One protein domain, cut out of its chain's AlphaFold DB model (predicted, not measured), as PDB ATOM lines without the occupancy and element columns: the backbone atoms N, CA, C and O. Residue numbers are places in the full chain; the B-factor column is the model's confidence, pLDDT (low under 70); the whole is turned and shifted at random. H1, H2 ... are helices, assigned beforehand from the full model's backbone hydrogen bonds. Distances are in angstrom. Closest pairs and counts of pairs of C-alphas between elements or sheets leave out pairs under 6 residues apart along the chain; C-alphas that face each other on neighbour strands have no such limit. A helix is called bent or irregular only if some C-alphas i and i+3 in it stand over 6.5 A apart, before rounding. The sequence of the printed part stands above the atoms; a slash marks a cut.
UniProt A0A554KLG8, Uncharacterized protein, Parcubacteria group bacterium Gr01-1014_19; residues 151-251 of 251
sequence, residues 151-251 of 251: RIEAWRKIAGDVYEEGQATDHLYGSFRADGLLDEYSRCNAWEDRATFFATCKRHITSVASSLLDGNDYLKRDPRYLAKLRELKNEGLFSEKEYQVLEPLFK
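AT A GLANCE: This is residues 151 to 251 of the 251 residues of an uncharacterized protein of Parcubacteria group bacterium Gr01-1014_19 (UniProt A0A554KLG8). Helices H1, H4 and H5 stand side by side in a row, neighbours running opposite ways, and the longest helix, H2, crosses the row on one side. The loop of residues 160 to 189 reaches out at the end away from H5. The printed part has 101 residues with five named helices, no named strand: all helix, compact, radius of gyration of the C-alphas 12.9 A, spans 38 by 28 by 22 A.

HOW THE PARTS SIT: H1, residues 152 to 159, touches residues 190 to 194 alone of H2, residues 190 to 206, about perpendicular at 76 degrees; Arg 156 and Ala 190 have the closest C-alphas, 5.9 A. H3, residues 217 to 220, touches H5, residues 240 to 250; the closest C-alphas, Lys 220 and Phe 250, are 4.4 A apart. H4, residues 223 to 234, and H5 form a hairpin at a shallow tilt of 7 degrees; the closest C-alphas, Leu 226 and Phe 250, are 5.3 A apart. Each O i to N i+4 pair is within hydrogen-bond range in H1, H2 and H4, 4 of 7 in H5; H3 is too short.

IN THESE COORDINATES: H1 begins at C-alpha 152, (15.688, -7.466, -24.597). H2 is 24.3 A long, H4 16.7 A. H5, 15.5 A, ends at C-alpha 250, (26.118, -21.412, -12.779), and is only just irregular: C-alphas 245 and 248 are 6.8 A apart.

THE WHOLE: The printed part has no cut. The H1 to H2 link is long. pLDDT is under 70 at residues 165 to 178 and 208 to 212.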
ATOM      1  N   ARG A 151      18.031  -4.040 -24.767       89.44
ATOM      2  CA  ARG A 151      18.796  -5.248 -24.408       89.44
ATOM      3  C   ARG A 151      17.962  -6.519 -24.490       89.44
ATOM      4  O   ARG A 151      18.505  -7.621 -24.476       89.44
ATOM      5  N   ILE A 152      16.652  -6.369 -24.637       89.88
ATOM      6  CA  ILE A 152      15.688  -7.466 -24.597       89.88
ATOM      7  C   ILE A 152      15.894  -8.440 -25.750       89.88
ATOM      8  O   ILE A 152      15.788  -9.644 -25.558       89.88
ATOM      9  N   GLU A 153      16.283  -7.957 -26.928       89.25
ATOM     10  CA  GLU A 153      16.547  -8.840 -28.066       89.25
ATOM     11  C   GLU A 153      17.811  -9.692 -27.871       89.25
ATOM     12  O   GLU A 153      17.848 -10.864 -28.246       89.25
ATOM     13  N   ALA A 154      18.853  -9.135 -27.243       90.12
ATOM     14  CA  ALA A 154      20.030  -9.912 -26.853       90.12
ATOM     15  C   ALA A 154      19.661 -10.954 -25.786       90.12
ATOM     16  O   ALA A 154      20.069 -12.111 -25.885       90.12
ATOM     17  N   TRP A 155      18.819 -10.569 -24.825       94.31
ATOM     18  CA  TRP A 155      18.310 -11.467 -23.794       94.31
ATOM     19  C   TRP A 155      17.477 -12.622 -24.368       94.31
ATOM     20  O   TRP A 155      17.729 -13.784 -24.049       94.31
ATOM     21  N   ARG A 156      16.554 -12.325 -25.294       91.94
ATOM     22  CA  ARG A 156      15.754 -13.320 -26.027       91.94
ATOM     23  C   ARG A 156      16.628 -14.339 -26.742       91.94
ATOM     24  O   ARG A 156      16.369 -15.533 -26.647       91.94
ATOM     25  N   LYS A 157      17.703 -13.893 -27.398       93.38
ATOM     26  CA  LYS A 157      18.655 -14.795 -28.068       93.38
ATOM     27  C   LYS A 157      19.351 -15.749 -27.101       93.38
ATOM     28  O   LYS A 157      19.630 -16.880 -27.483       93.38
ATOM     29  N   ILE A 158      19.637 -15.309 -25.874       93.81
ATOM     30  CA  ILE A 158      20.208 -16.181 -24.840       93.81
ATOM     31  C   ILE A 158      19.169 -17.208 -24.377       93.81
ATOM     32  O   ILE A 158      19.499 -18.382 -24.232       93.81
ATOM     33  N   ALA A 159      17.928 -16.785 -24.137       89.81
ATOM     34  CA  ALA A 159      16.878 -17.662 -23.623       89.81
ATOM     35  C   ALA A 159      16.377 -18.689 -24.657       89.81
ATOM     36  O   ALA A 159      16.116 -19.841 -24.296       89.81
ATOM     37  N   GLY A 160      16.310 -18.301 -25.934       87.88
ATOM     38  CA  GLY A 160      15.704 -19.084 -27.012       87.88
ATOM     39  C   GLY A 160      14.172 -19.059 -26.962       87.88
ATOM     40  O   GLY A 160      13.570 -18.155 -26.384       87.88
ATOM     41  N   ASP A 161      13.538 -20.079 -27.540       84.06
ATOM     42  CA  ASP A 161      12.075 -20.180 -27.675       84.06
ATOM     43  C   ASP A 161      11.407 -20.767 -26.414       84.06
ATOM     44  O   ASP A 161      10.749 -21.806 -26.463       84.06
ATOM     45  N   VAL A 162      11.626 -20.142 -25.254       85.38
ATOM     46  CA  VAL A 162      11.137 -20.652 -23.951       85.38
ATOM     47  C   VAL A 162       9.992 -19.847 -23.339       85.38
ATOM     48  O   VAL A 162       9.336 -20.330 -22.412       85.38
ATOM     49  N   TYR A 163       9.739 -18.643 -23.855       84.88
ATOM     50  CA  TYR A 163       8.683 -17.762 -23.360       84.88
ATOM     51  C   TYR A 163       7.302 -18.182 -23.872       84.88
ATOM     52  O   TYR A 163       7.145 -18.571 -25.027       84.88
ATOM     53  N   GLU A 164       6.289 -18.049 -23.019       77.81
ATOM     54  CA  GLU A 164       4.880 -18.295 -23.347       77.81
ATOM     55  C   GLU A 164       4.106 -16.973 -23.363       77.81
ATOM     56  O   GLU A 164       3.183 -16.748 -22.576       77.81
ATOM     57  N   GLU A 165       4.499 -16.078 -24.272       69.56
ATOM     58  CA  GLU A 165       3.877 -14.759 -24.395       69.56
ATOM     59  C   GLU A 165       2.359 -14.900 -24.624       69.56
ATOM     60  O   GLU A 165       1.894 -15.535 -25.574       69.56
ATOM     61  N   GLY A 166       1.563 -14.316 -23.724       57.41
ATOM     62  CA  GLY A 166       0.103 -14.334 -23.819       57.41
ATOM     63  C   GLY A 166      -0.595 -15.555 -23.205       57.41
ATOM     64  O   GLY A 166      -1.808 -15.696 -23.398       57.41
ATOM     65  N   GLN A 167       0.105 -16.402 -22.441       54.03
ATOM     66  CA  GLN A 167      -0.515 -17.409 -21.570       54.03
ATOM     67  C   GLN A 167      -0.429 -16.979 -20.097       54.03
ATOM     68  O   GLN A 167       0.619 -16.541 -19.638       54.03
ATOM     69  N   ALA A 168      -1.535 -17.085 -19.350       46.84
ATOM     70  CA  ALA A 168      -1.472 -16.969 -17.894       46.84
ATOM     71  C   ALA A 168      -0.757 -18.195 -17.343       46.84
ATOM     72  O   ALA A 168      -1.230 -19.319 -17.518       46.84
ATOM     73  N   THR A 169       0.335 -17.971 -16.629       51.59
ATOM     74  CA  THR A 169       0.897 -18.967 -15.726       51.59
ATOM     75  C   THR A 169      -0.046 -19.073 -14.524       51.59
ATOM     76  O   THR A 169       0.084 -18.345 -13.544       51.59
ATOM     77  N   ASP A 170      -1.069 -19.927 -14.629       43.28
ATOM     78  CA  ASP A 170      -2.065 -20.195 -13.573       43.28
ATOM     79  C   ASP A 170      -1.439 -20.886 -12.327       43.28
ATOM     80  O   ASP A 170      -2.157 -21.272 -11.398       43.28
ATOM     81  N   HIS A 171      -0.112 -21.055 -12.267       43.94
ATOM     82  CA  HIS A 171       0.585 -21.718 -11.171       43.94
ATOM     83  C   HIS A 171       1.646 -20.804 -10.545       43.94
ATOM     84  O   HIS A 171       2.649 -20.407 -11.125       43.94
ATOM     85  N   LEU A 172       1.357 -20.421  -9.305       43.28
ATOM     86  CA  LEU A 172       2.236 -19.655  -8.441       43.28
ATOM     87  C   LEU A 172       3.310 -20.582  -7.860       43.28
ATOM     88  O   LEU A 172       2.981 -21.528  -7.150       43.28
ATOM     89  N   TYR A 173       4.569 -20.214  -8.103       44.91
ATOM     90  CA  TYR A 173       5.783 -20.582  -7.367       44.91
ATOM     91  C   TYR A 173       6.141 -22.077  -7.259       44.91
ATOM     92  O   TYR A 173       5.460 -22.864  -6.609       44.91
ATOM     93  N   GLY A 174       7.355 -22.428  -7.713       47.59
ATOM     94  CA  GLY A 174       8.112 -23.479  -7.020       47.59
ATOM     95  C   GLY A 174       8.949 -24.457  -7.835       47.59
ATOM     96  O   GLY A 174       9.487 -25.378  -7.227       47.59
ATOM     97  N   SER A 175       9.118 -24.305  -9.152       51.16
ATOM     98  CA  SER A 175      10.063 -25.172  -9.871       51.16
ATOM     99  C   SER A 175      10.981 -24.407 -10.814       51.16
ATOM    100  O   SER A 175      10.535 -23.709 -11.719       51.16
ATOM    101  N   PHE A 176      12.286 -24.577 -10.591       54.84
ATOM    102  CA  PHE A 176      13.299 -24.313 -11.601       54.84
ATOM    103  C   PHE A 176      13.109 -25.313 -12.726       54.84
ATOM    104  O   PHE A 176      13.050 -26.522 -12.479       54.84
ATOM    105  N   ARG A 177      13.005 -24.819 -13.954       59.34
ATOM    106  CA  ARG A 177      12.784 -25.682 -15.103       59.34
ATOM    107  C   ARG A 177      14.047 -25.831 -15.929       59.34
ATOM    108  O   ARG A 177      14.842 -24.909 -16.056       59.34
ATOM    109  N   ALA A 178      14.114 -27.019 -16.531       60.34
ATOM    110  CA  ALA A 178      14.756 -27.452 -17.779       60.34
ATOM    111  C   ALA A 178      15.208 -26.439 -18.856       60.34
ATOM    112  O   ALA A 178      15.781 -26.844 -19.865       60.34
ATOM    113  N   ASP A 179      14.837 -25.171 -18.736       75.50
ATOM    114  CA  ASP A 179      14.638 -24.250 -19.846       75.50
ATOM    115  C   ASP A 179      15.363 -22.904 -19.671       75.50
ATOM    116  O   ASP A 179      15.179 -21.998 -20.480       75.50
ATOM    117  N   GLY A 180      16.233 -22.776 -18.671       82.88
ATOM    118  CA  GLY A 180      17.049 -21.580 -18.479       82.88
ATOM    119  C   GLY A 180      16.285 -20.414 -17.847       82.88
ATOM    120  O   GLY A 180      16.791 -19.291 -17.867       82.88
ATOM    121  N   LEU A 181      15.099 -20.654 -17.279       87.25
ATOM    122  CA  LEU A 181      14.298 -19.685 -16.521       87.25
ATOM    123  C   LEU A 181      14.420 -19.947 -15.012       87.25
ATOM    124  O   LEU A 181      14.531 -21.100 -14.590       87.25
ATOM    125  N   LEU A 182      14.475 -18.901 -14.178       82.50
ATOM    126  CA  LEU A 182      14.634 -19.087 -12.723       82.50
ATOM    127  C   LEU A 182      13.326 -19.478 -12.033       82.50
ATOM    128  O   LEU A 182      13.345 -20.219 -11.054       82.50
ATOM    129  N   ASP A 183      12.203 -18.986 -12.537       78.88
ATOM    130  CA  ASP A 183      10.879 -19.306 -12.033       78.88
ATOM    131  C   ASP A 183       9.831 -19.236 -13.151       78.88
ATOM    132  O   ASP A 183      10.130 -18.952 -14.312       78.88
ATOM    133  N   GLU A 184       8.587 -19.531 -12.794       74.19
ATOM    134  CA  GLU A 184       7.472 -19.519 -13.735       74.19
ATOM    135  C   GLU A 184       7.107 -18.099 -14.193       74.19
ATOM    136  O   GLU A 184       6.703 -17.913 -15.337       74.19
ATOM    137  N   TYR A 185       7.342 -17.083 -13.356       78.00
ATOM    138  CA  TYR A 185       7.094 -15.686 -13.715       78.00
ATOM    139  C   TYR A 185       8.021 -15.212 -14.843       78.00
ATOM    140  O   TYR A 185       7.594 -14.529 -15.774       78.00
ATOM    141  N   SER A 186       9.265 -15.694 -14.844       84.56
ATOM    142  CA  SER A 186      10.239 -15.496 -15.922       84.56
ATOM    143  C   SER A 186       9.762 -16.037 -17.282       84.56
ATOM    144  O   SER A 186      10.336 -15.715 -18.318       84.56
ATOM    145  N   ARG A 187       8.719 -16.875 -17.327       81.75
ATOM    146  CA  ARG A 187       8.200 -17.455 -18.573       81.75
ATOM    147  C   ARG A 187       7.285 -16.519 -19.351       81.75
ATOM    148  O   ARG A 187       7.116 -16.714 -20.554       81.75
ATOM    149  N   CYS A 188       6.723 -15.512 -18.686       80.06
ATOM    150  CA  CYS A 188       5.769 -14.580 -19.277       80.06
ATOM    151  C   CYS A 188       6.339 -13.890 -20.520       80.06
ATOM    152  O   CYS A 188       5.665 -13.811 -21.545       80.06
ATOM    153  N   ASN A 189       7.570 -13.381 -20.423       84.56
ATOM    154  CA  ASN A 189       8.316 -12.768 -21.517       84.56
ATOM    155  C   ASN A 189       9.772 -12.488 -21.080       84.56
ATOM    156  O   ASN A 189      10.150 -12.659 -19.920       84.56
ATOM    157  N   ALA A 190      10.581 -11.999 -22.020       89.75
ATOM    158  CA  ALA A 190      11.984 -11.662 -21.785       89.75
ATOM    159  C   ALA A 190      12.222 -10.519 -20.784       89.75
ATOM    160  O   ALA A 190      13.282 -10.485 -20.162       89.75
ATOM    161  N   TRP A 191      11.265  -9.602 -20.624       89.19
ATOM    162  CA  TRP A 191      11.361  -8.516 -19.650       89.19
ATOM    163  C   TRP A 191      11.264  -9.070 -18.230       89.19
ATOM    164  O   TRP A 191      12.148  -8.823 -17.412       89.19
ATOM    165  N   GLU A 192      10.246  -9.893 -17.962       86.88
ATOM    166  CA  GLU A 192      10.046 -10.498 -16.642       86.88
ATOM    167  C   GLU A 192      11.191 -11.434 -16.262       86.88
ATOM    168  O   GLU A 192      11.665 -11.402 -15.128       86.88
ATOM    169  N   ASP A 193      11.694 -12.227 -17.209       91.56
ATOM    170  CA  ASP A 193      12.873 -13.073 -17.007       91.56
ATOM    171  C   ASP A 193      14.101 -12.262 -16.602       91.56
ATOM    172  O   ASP A 193      14.773 -12.568 -15.618       91.56
ATOM    173  N   ARG A 194      14.390 -11.185 -17.334       94.00
ATOM    174  CA  ARG A 194      15.558 -10.344 -17.077       94.00
ATOM    175  C   ARG A 194      15.464  -9.619 -15.737       94.00
ATOM    176  O   ARG A 194      16.431  -9.640 -14.969       94.00
ATOM    177  N   ALA A 195      14.302  -9.050 -15.421       91.69
ATOM    178  CA  ALA A 195      14.030  -8.406 -14.140       91.69
ATOM    179  C   ALA A 195      14.104  -9.392 -12.965       91.69
ATOM    180  O   ALA A 195      14.752  -9.119 -11.949       91.69
ATOM    181  N   THR A 196      13.524 -10.583 -13.122       90.25
ATOM    182  CA  THR A 196      13.551 -11.652 -12.113       90.25
ATOM    183  C   THR A 196      14.958 -12.189 -11.894       90.25
ATOM    184  O   THR A 196      15.381 -12.370 -10.746       90.25
ATOM    185  N   PHE A 197      15.723 -12.387 -12.969       93.56
ATOM    186  CA  PHE A 197      17.109 -12.835 -12.896       93.56
ATOM    187  C   PHE A 197      17.981 -11.833 -12.142       93.56
ATOM    188  O   PHE A 197      18.672 -12.205 -11.189       93.56
ATOM    189  N   PHE A 198      17.897 -10.551 -12.503       94.75
ATOM    190  CA  PHE A 198      18.626  -9.490 -11.817       94.75
ATOM    191  C   PHE A 198      18.275  -9.418 -10.322       94.75
ATOM    192  O   PHE A 198      19.174  -9.467  -9.473       94.75
ATOM    193  N   ALA A 199      16.982  -9.367  -9.990       91.31
ATOM    194  CA  ALA A 199      16.505  -9.282  -8.610       91.31
ATOM    195  C   ALA A 199      16.924 -10.496  -7.766       91.31
ATOM    196  O   ALA A 199      17.380 -10.333  -6.631       91.31
ATOM    197  N   THR A 200      16.839 -11.707  -8.327       89.75
ATOM    198  CA  THR A 200      17.217 -12.953  -7.640       89.75
ATOM    199  C   THR A 200      18.712 -12.992  -7.336       89.75
ATOM    200  O   THR A 200      19.108 -13.281  -6.204       89.75
ATOM    201  N   CYS A 201      19.555 -12.630  -8.306       92.38
ATOM    202  CA  CYS A 201      20.998 -12.529  -8.105       92.38
ATOM    203  C   CYS A 201      21.360 -11.463  -7.056       92.38
ATOM    204  O   CYS A 201      22.170 -11.728  -6.163       92.38
ATOM    205  N   LYS A 202      20.736 -10.277  -7.099       91.06
ATOM    206  CA  LYS A 202      20.953  -9.224  -6.088       91.06
ATOM    207  C   LYS A 202      20.527  -9.669  -4.693       91.06
ATOM    208  O   LYS A 202      21.251  -9.434  -3.726       91.06
ATOM    209  N   ARG A 203      19.397 -10.365  -4.579       88.06
ATOM    210  CA  ARG A 203      18.938 -10.953  -3.318       88.06
ATOM    211  C   ARG A 203      19.913 -11.996  -2.780       88.06
ATOM    212  O   ARG A 203      20.189 -11.971  -1.586       88.06
ATOM    213  N   HIS A 204      20.465 -12.860  -3.632       87.88
ATOM    214  CA  HIS A 204      21.480 -13.833  -3.218       87.88
ATOM    215  C   HIS A 204      22.729 -13.151  -2.639       87.88
ATOM    216  O   HIS A 204      23.194 -13.524  -1.571       87.88
ATOM    217  N   ILE A 205      23.237 -12.102  -3.292       88.38
ATOM    218  CA  ILE A 205      24.431 -11.374  -2.820       88.38
ATOM    219  C   ILE A 205      24.208 -10.710  -1.452       88.38
ATOM    220  O   ILE A 205      25.146 -10.530  -0.675       88.38
ATOM    221  N   THR A 206      22.981 -10.271  -1.184       81.88
ATOM    222  CA  THR A 206      22.665  -9.362  -0.075       81.88
ATOM    223  C   THR A 206      22.018 -10.044   1.120       81.88
ATOM    224  O   THR A 206      22.022  -9.480   2.216       81.88
ATOM    225  N   SER A 207      21.452 -11.235   0.931       73.75
ATOM    226  CA  SER A 207      20.775 -11.978   1.984       73.75
ATOM    227  C   SER A 207      21.688 -13.030   2.601       73.75
ATOM    228  O   SER A 207      22.432 -13.716   1.914       73.75
ATOM    229  N   VAL A 208      21.582 -13.185   3.921       52.38
ATOM    230  CA  VAL A 208      22.189 -14.298   4.671       52.38
ATOM    231  C   VAL A 208      21.286 -15.540   4.673       52.38
ATOM    232  O   VAL A 208      21.681 -16.593   5.165       52.38
ATOM    233  N   ALA A 209      20.052 -15.409   4.177       54.62
ATOM    234  CA  ALA A 209      19.090 -16.497   4.086       54.62
ATOM    235  C   ALA A 209      19.227 -17.227   2.745       54.62
ATOM    236  O   ALA A 209      19.542 -16.598   1.736       54.62
ATOM    237  N   SER A 210      18.917 -18.529   2.749       54.88
ATOM    238  CA  SER A 210      18.858 -19.367   1.546       54.88
ATOM    239  C   SER A 210      18.099 -18.641   0.436       54.88
ATOM    240  O   SER A 210      16.908 -18.341   0.546       54.88
ATOM    241  N   SER A 211      18.817 -18.331  -0.628       66.56
ATOM    242  CA  SER A 211      18.277 -17.856  -1.885       66.56
ATOM    243  C   SER A 211      17.685 -19.024  -2.674       66.56
ATOM    244  O   SER A 211      18.008 -20.187  -2.431       66.56
ATOM    245  N   LEU A 212      16.869 -18.703  -3.678       68.25
ATOM    246  CA  LEU A 212      16.421 -19.677  -4.676       68.25
ATOM    247  C   LEU A 212      17.605 -20.338  -5.418       68.25
ATOM    248  O   LEU A 212      17.452 -21.427  -5.960       68.25
ATOM    249  N   LEU A 213      18.787 -19.710  -5.432       80.06
ATOM    250  CA  LEU A 213      19.969 -20.218  -6.131       80.06
ATOM    251  C   LEU A 213      20.754 -21.271  -5.329       80.06
ATOM    252  O   LEU A 213      21.567 -21.993  -5.907       80.06
ATOM    253  N   ASP A 214      20.540 -21.371  -4.015       75.56
ATOM    254  CA  ASP A 214      21.351 -22.234  -3.153       75.56
ATOM    255  C   ASP A 214      21.024 -23.719  -3.332       75.56
ATOM    256  O   ASP A 214      19.864 -24.126  -3.367       75.56
ATOM    257  N   GLY A 215      22.071 -24.547  -3.419       71.31
ATOM    258  CA  GLY A 215      21.945 -26.007  -3.502       71.31
ATOM    259  C   GLY A 215      21.299 -26.522  -4.792       71.31
ATOM    260  O   GLY A 215      20.923 -27.692  -4.860       71.31
ATOM    261  N   ASN A 216      21.157 -25.670  -5.811       76.25
ATOM    262  CA  ASN A 216      20.446 -26.013  -7.028       76.25
ATOM    263  C   ASN A 216      21.397 -26.412  -8.166       76.25
ATOM    264  O   ASN A 216      21.736 -25.616  -9.041       76.25
ATOM    265  N   ASP A 217      21.796 -27.686  -8.178       79.25
ATOM    266  CA  ASP A 217      22.693 -28.255  -9.197       79.25
ATOM    267  C   ASP A 217      22.156 -28.135 -10.629       79.25
ATOM    268  O   ASP A 217      22.914 -28.253 -11.594       79.25
ATOM    269  N   TYR A 218      20.850 -27.918 -10.789       78.44
ATOM    270  CA  TYR A 218      20.245 -27.741 -12.096       78.44
ATOM    271  C   TYR A 218      20.725 -26.452 -12.791       78.44
ATOM    272  O   TYR A 218      20.911 -26.449 -14.008       78.44
ATOM    273  N   LEU A 219      21.049 -25.401 -12.029       86.38
ATOM    274  CA  LEU A 219      21.555 -24.131 -12.563       86.38
ATOM    275  C   LEU A 219      22.866 -24.276 -13.347       86.38
ATOM    276  O   LEU A 219      23.128 -23.508 -14.267       86.38
ATOM    277  N   LYS A 220      23.678 -25.285 -13.022       88.38
ATOM    278  CA  LYS A 220      24.946 -25.576 -13.712       88.38
ATOM    279  C   LYS A 220      24.763 -26.371 -15.001       88.38
ATOM    280  O   LYS A 220      25.671 -26.446 -15.822       88.38
ATOM    281  N   ARG A 221      23.606 -27.015 -15.171       87.88
ATOM    282  CA  ARG A 221      23.325 -27.878 -16.329       87.88
ATOM    283  C   ARG A 221      22.902 -27.077 -17.552       87.88
ATOM    284  O   ARG A 221      23.068 -27.563 -18.666       87.88
ATOM    285  N   ASP A 222      22.368 -25.877 -17.345       90.06
ATOM    286  CA  ASP A 222      21.902 -25.011 -18.418       90.06
ATOM    287  C   ASP A 222      22.864 -23.826 -18.635       90.06
ATOM    288  O   ASP A 222      22.930 -22.916 -17.800       90.06
ATOM    289  N   PRO A 223      23.601 -23.782 -19.762       92.31
ATOM    290  CA  PRO A 223      24.585 -22.732 -20.019       92.31
ATOM    291  C   PRO A 223      23.962 -21.335 -20.164       92.31
ATOM    292  O   PRO A 223      24.686 -20.333 -20.102       92.31
ATOM    293  N   ARG A 224      22.637 -21.236 -20.343       93.94
ATOM    294  CA  ARG A 224      21.940 -19.955 -20.488       93.94
ATOM    295  C   ARG A 224      22.000 -19.121 -19.218       93.94
ATOM    296  O   ARG A 224      22.126 -17.906 -19.326       93.94
ATOM    297  N   TYR A 225      21.995 -19.725 -18.029       93.69
ATOM    298  CA  TYR A 225      22.097 -18.956 -16.784       93.69
ATOM    299  C   TYR A 225      23.440 -18.227 -16.662       93.69
ATOM    300  O   TYR A 225      23.484 -17.037 -16.343       93.69
ATOM    301  N   LEU A 226      24.545 -18.901 -16.998       95.19
ATOM    302  CA  LEU A 226      25.864 -18.269 -17.008       95.19
ATOM    303  C   LEU A 226      25.977 -17.206 -18.113       95.19
ATOM    304  O   LEU A 226      26.602 -16.166 -17.905       95.19
ATOM    305  N   ALA A 227      25.362 -17.435 -19.277       96.38
ATOM    306  CA  ALA A 227      25.304 -16.442 -20.349       96.38
ATOM    307  C   ALA A 227      24.528 -15.179 -19.925       96.38
ATOM    308  O   ALA A 227      25.034 -14.074 -20.107       96.38
ATOM    309  N   LYS A 228      23.370 -15.340 -19.272       96.44
ATOM    310  CA  LYS A 228      22.577 -14.251 -18.675       96.44
ATOM    311  C   LYS A 228      23.382 -13.450 -17.652       96.44
ATOM    312  O   LYS A 228      23.426 -12.223 -17.722       96.44
ATOM    313  N   LEU A 229      24.085 -14.131 -16.742       97.00
ATOM    314  CA  LEU A 229      24.944 -13.466 -15.758       97.00
ATOM    315  C   LEU A 229      26.067 -12.656 -16.430       97.00
ATOM    316  O   LEU A 229      26.350 -11.531 -16.017       97.00
ATOM    317  N   ARG A 230      26.712 -13.214 -17.462       97.00
ATOM    318  CA  ARG A 230      27.766 -12.521 -18.221       97.00
ATOM    319  C   ARG A 230      27.238 -11.296 -18.956       97.00
ATOM    320  O   ARG A 230      27.929 -10.284 -18.965       97.00
ATOM    321  N   GLU A 231      26.035 -11.368 -19.517       96.38
ATOM    322  CA  GLU A 231      25.396 -10.221 -20.167       96.38
ATOM    323  C   GLU A 231      25.202  -9.072 -19.165       96.38
ATOM    324  O   GLU A 231      25.738  -7.982 -19.366       96.38
ATOM    325  N   LEU A 232      24.588  -9.341 -18.005       96.31
ATOM    326  CA  LEU A 232      24.407  -8.329 -16.951       96.31
ATOM    327  C   LEU A 232      25.749  -7.795 -16.409       96.31
ATOM    328  O   LEU A 232      25.870  -6.608 -16.100       96.31
ATOM    329  N   LYS A 233      26.788  -8.641 -16.316       96.31
ATOM    330  CA  LYS A 233      28.151  -8.205 -15.960       96.31
ATOM    331  C   LYS A 233      28.713  -7.226 -16.996       96.31
ATOM    332  O   LYS A 233      29.239  -6.183 -16.614       96.31
ATOM    333  N   ASN A 234      28.614  -7.551 -18.283       95.25
ATOM    334  CA  ASN A 234      29.153  -6.732 -19.373       95.25
ATOM    335  C   ASN A 234      28.474  -5.360 -19.457       95.25
ATOM    336  O   ASN A 234      29.108  -4.375 -19.829       95.25
ATOM    337  N   GLU A 235      27.207  -5.282 -19.055       94.00
ATOM    338  CA  GLU A 235      26.461  -4.029 -18.925       94.00
ATOM    339  C   GLU A 235      26.850  -3.201 -17.685       94.00
ATOM    340  O   GLU A 235      26.416  -2.061 -17.529       94.00
ATOM    341  N   GLY A 236      27.677  -3.749 -16.790       94.50
ATOM    342  CA  GLY A 236      28.072  -3.104 -15.539       94.50
ATOM    343  C   GLY A 236      27.003  -3.173 -14.446       94.50
ATOM    344  O   GLY A 236      27.069  -2.398 -13.488       94.50
ATOM    345  N   LEU A 237      26.027  -4.082 -14.571       95.19
ATOM    346  CA  LEU A 237      24.964  -4.292 -13.581       95.19
ATOM    347  C   LEU A 237      25.409  -5.172 -12.402       95.19
ATOM    348  O   LEU A 237      24.812  -5.128 -11.324       95.19
ATOM    349  N   PHE A 238      26.511  -5.902 -12.570       94.88
ATOM    350  CA  PHE A 238      27.239  -6.544 -11.482       94.88
ATOM    351  C   PHE A 238      28.701  -6.114 -11.503       94.88
ATOM    352  O   PHE A 238      29.362  -6.128 -12.541       94.88
ATOM    353  N   SER A 239      29.217  -5.745 -10.335       92.62
ATOM    354  CA  SER A 239      30.648  -5.547 -10.126       92.62
ATOM    355  C   SER A 239      31.412  -6.869 -10.245       92.62
ATOM    356  O   SER A 239      30.843  -7.952 -10.110       92.62
ATOM    357  N   GLU A 240      32.733  -6.796 -10.426       94.62
ATOM    358  CA  GLU A 240      33.581  -7.995 -10.474       94.62
ATOM    359  C   GLU A 240      33.433  -8.855  -9.208       94.62
ATOM    360  O   GLU A 240      33.346 -10.076  -9.288       94.62
ATOM    361  N   LYS A 241      33.334  -8.210  -8.040       93.25
ATOM    362  CA  LYS A 241      33.150  -8.898  -6.759       93.25
ATOM    363  C   LYS A 241      31.812  -9.640  -6.696       93.25
ATOM    364  O   LYS A 241      31.770 -10.770  -6.230       93.25
ATOM    365  N   GLU A 242      30.730  -9.015  -7.155       93.62
ATOM    366  CA  GLU A 242      29.407  -9.650  -7.211       93.62
ATOM    367  C   GLU A 242      29.393 -10.821  -8.199       93.62
ATOM    368  O   GLU A 242      28.881 -11.891  -7.884       93.62
ATOM    369  N   TYR A 243      30.021 -10.650  -9.364       94.94
ATOM    370  CA  TYR A 243      30.145 -11.714 -10.356       94.94
ATOM    371  C   TYR A 243      30.899 -12.931  -9.808       94.94
ATOM    372  O   TYR A 243      30.461 -14.055 -10.020       94.94
ATOM    373  N   GLN A 244      31.986 -12.731  -9.058       94.69
ATOM    374  CA  GLN A 244      32.756 -13.824  -8.445       94.69
ATOM    375  C   GLN A 244      31.968 -14.616  -7.391       94.69
ATOM    376  O   GLN A 244      32.258 -15.791  -7.180       94.69
ATOM    377  N   VAL A 245      30.977 -13.994  -6.743       92.44
ATOM    378  CA  VAL A 245      30.053 -14.687  -5.830       92.44
ATOM    379  C   VAL A 245      29.043 -15.527  -6.614       92.44
ATOM    380  O   VAL A 245      28.749 -16.652  -6.223       92.44
ATOM    381  N   LEU A 246      28.532 -14.998  -7.728       93.62
ATOM    382  CA  LEU A 246      27.453 -15.619  -8.497       93.62
ATOM    383  C   LEU A 246      27.929 -16.686  -9.492       93.62
ATOM    384  O   LEU A 246      27.252 -17.692  -9.675       93.62
ATOM    385  N   GLU A 247      29.072 -16.491 -10.152       95.38
ATOM    386  CA  GLU A 247      29.564 -17.383 -11.214       95.38
ATOM    387  C   GLU A 247      29.648 -18.865 -10.789       95.38
ATOM    388  O   GLU A 247      29.200 -19.711 -11.567       95.38
ATOM    389  N   PRO A 248      30.131 -19.223  -9.579       92.69
ATOM    390  CA  PRO A 248      30.183 -20.619  -9.133       92.69
ATOM    391  C   PRO A 248      28.820 -21.316  -9.013       92.69
ATOM    392  O   PRO A 248      28.774 -22.545  -8.937       92.69
ATOM    393  N   LEU A 249      27.716 -20.561  -8.977       90.44
ATOM    394  CA  LEU A 249      26.358 -21.112  -8.936       90.44
ATOM    395  C   LEU A 249      25.911 -21.635 -10.311       90.44
ATOM    396  O   LEU A 249      25.048 -22.504 -10.380       90.44
ATOM    397  N   PHE A 250      26.517 -21.136 -11.393       91.62
ATOM    398  CA  PHE A 250      26.118 -21.412 -12.779       91.62
ATOM    399  C   PHE A 250      27.192 -22.146 -13.601       91.62
ATOM    400  O   PHE A 250      26.993 -22.384 -14.791       91.62
ATOM    401  N   LYS A 251      28.340 -22.467 -12.993       88.06
ATOM    402  CA  LYS A 251      29.484 -23.159 -13.608       88.06
ATOM    403  C   LYS A 251      29.658 -24.560 -13.029       88.06
ATOM    404  O   LYS A 251      29.983 -25.463 -13.825       88.06
TER     405      LYS A 251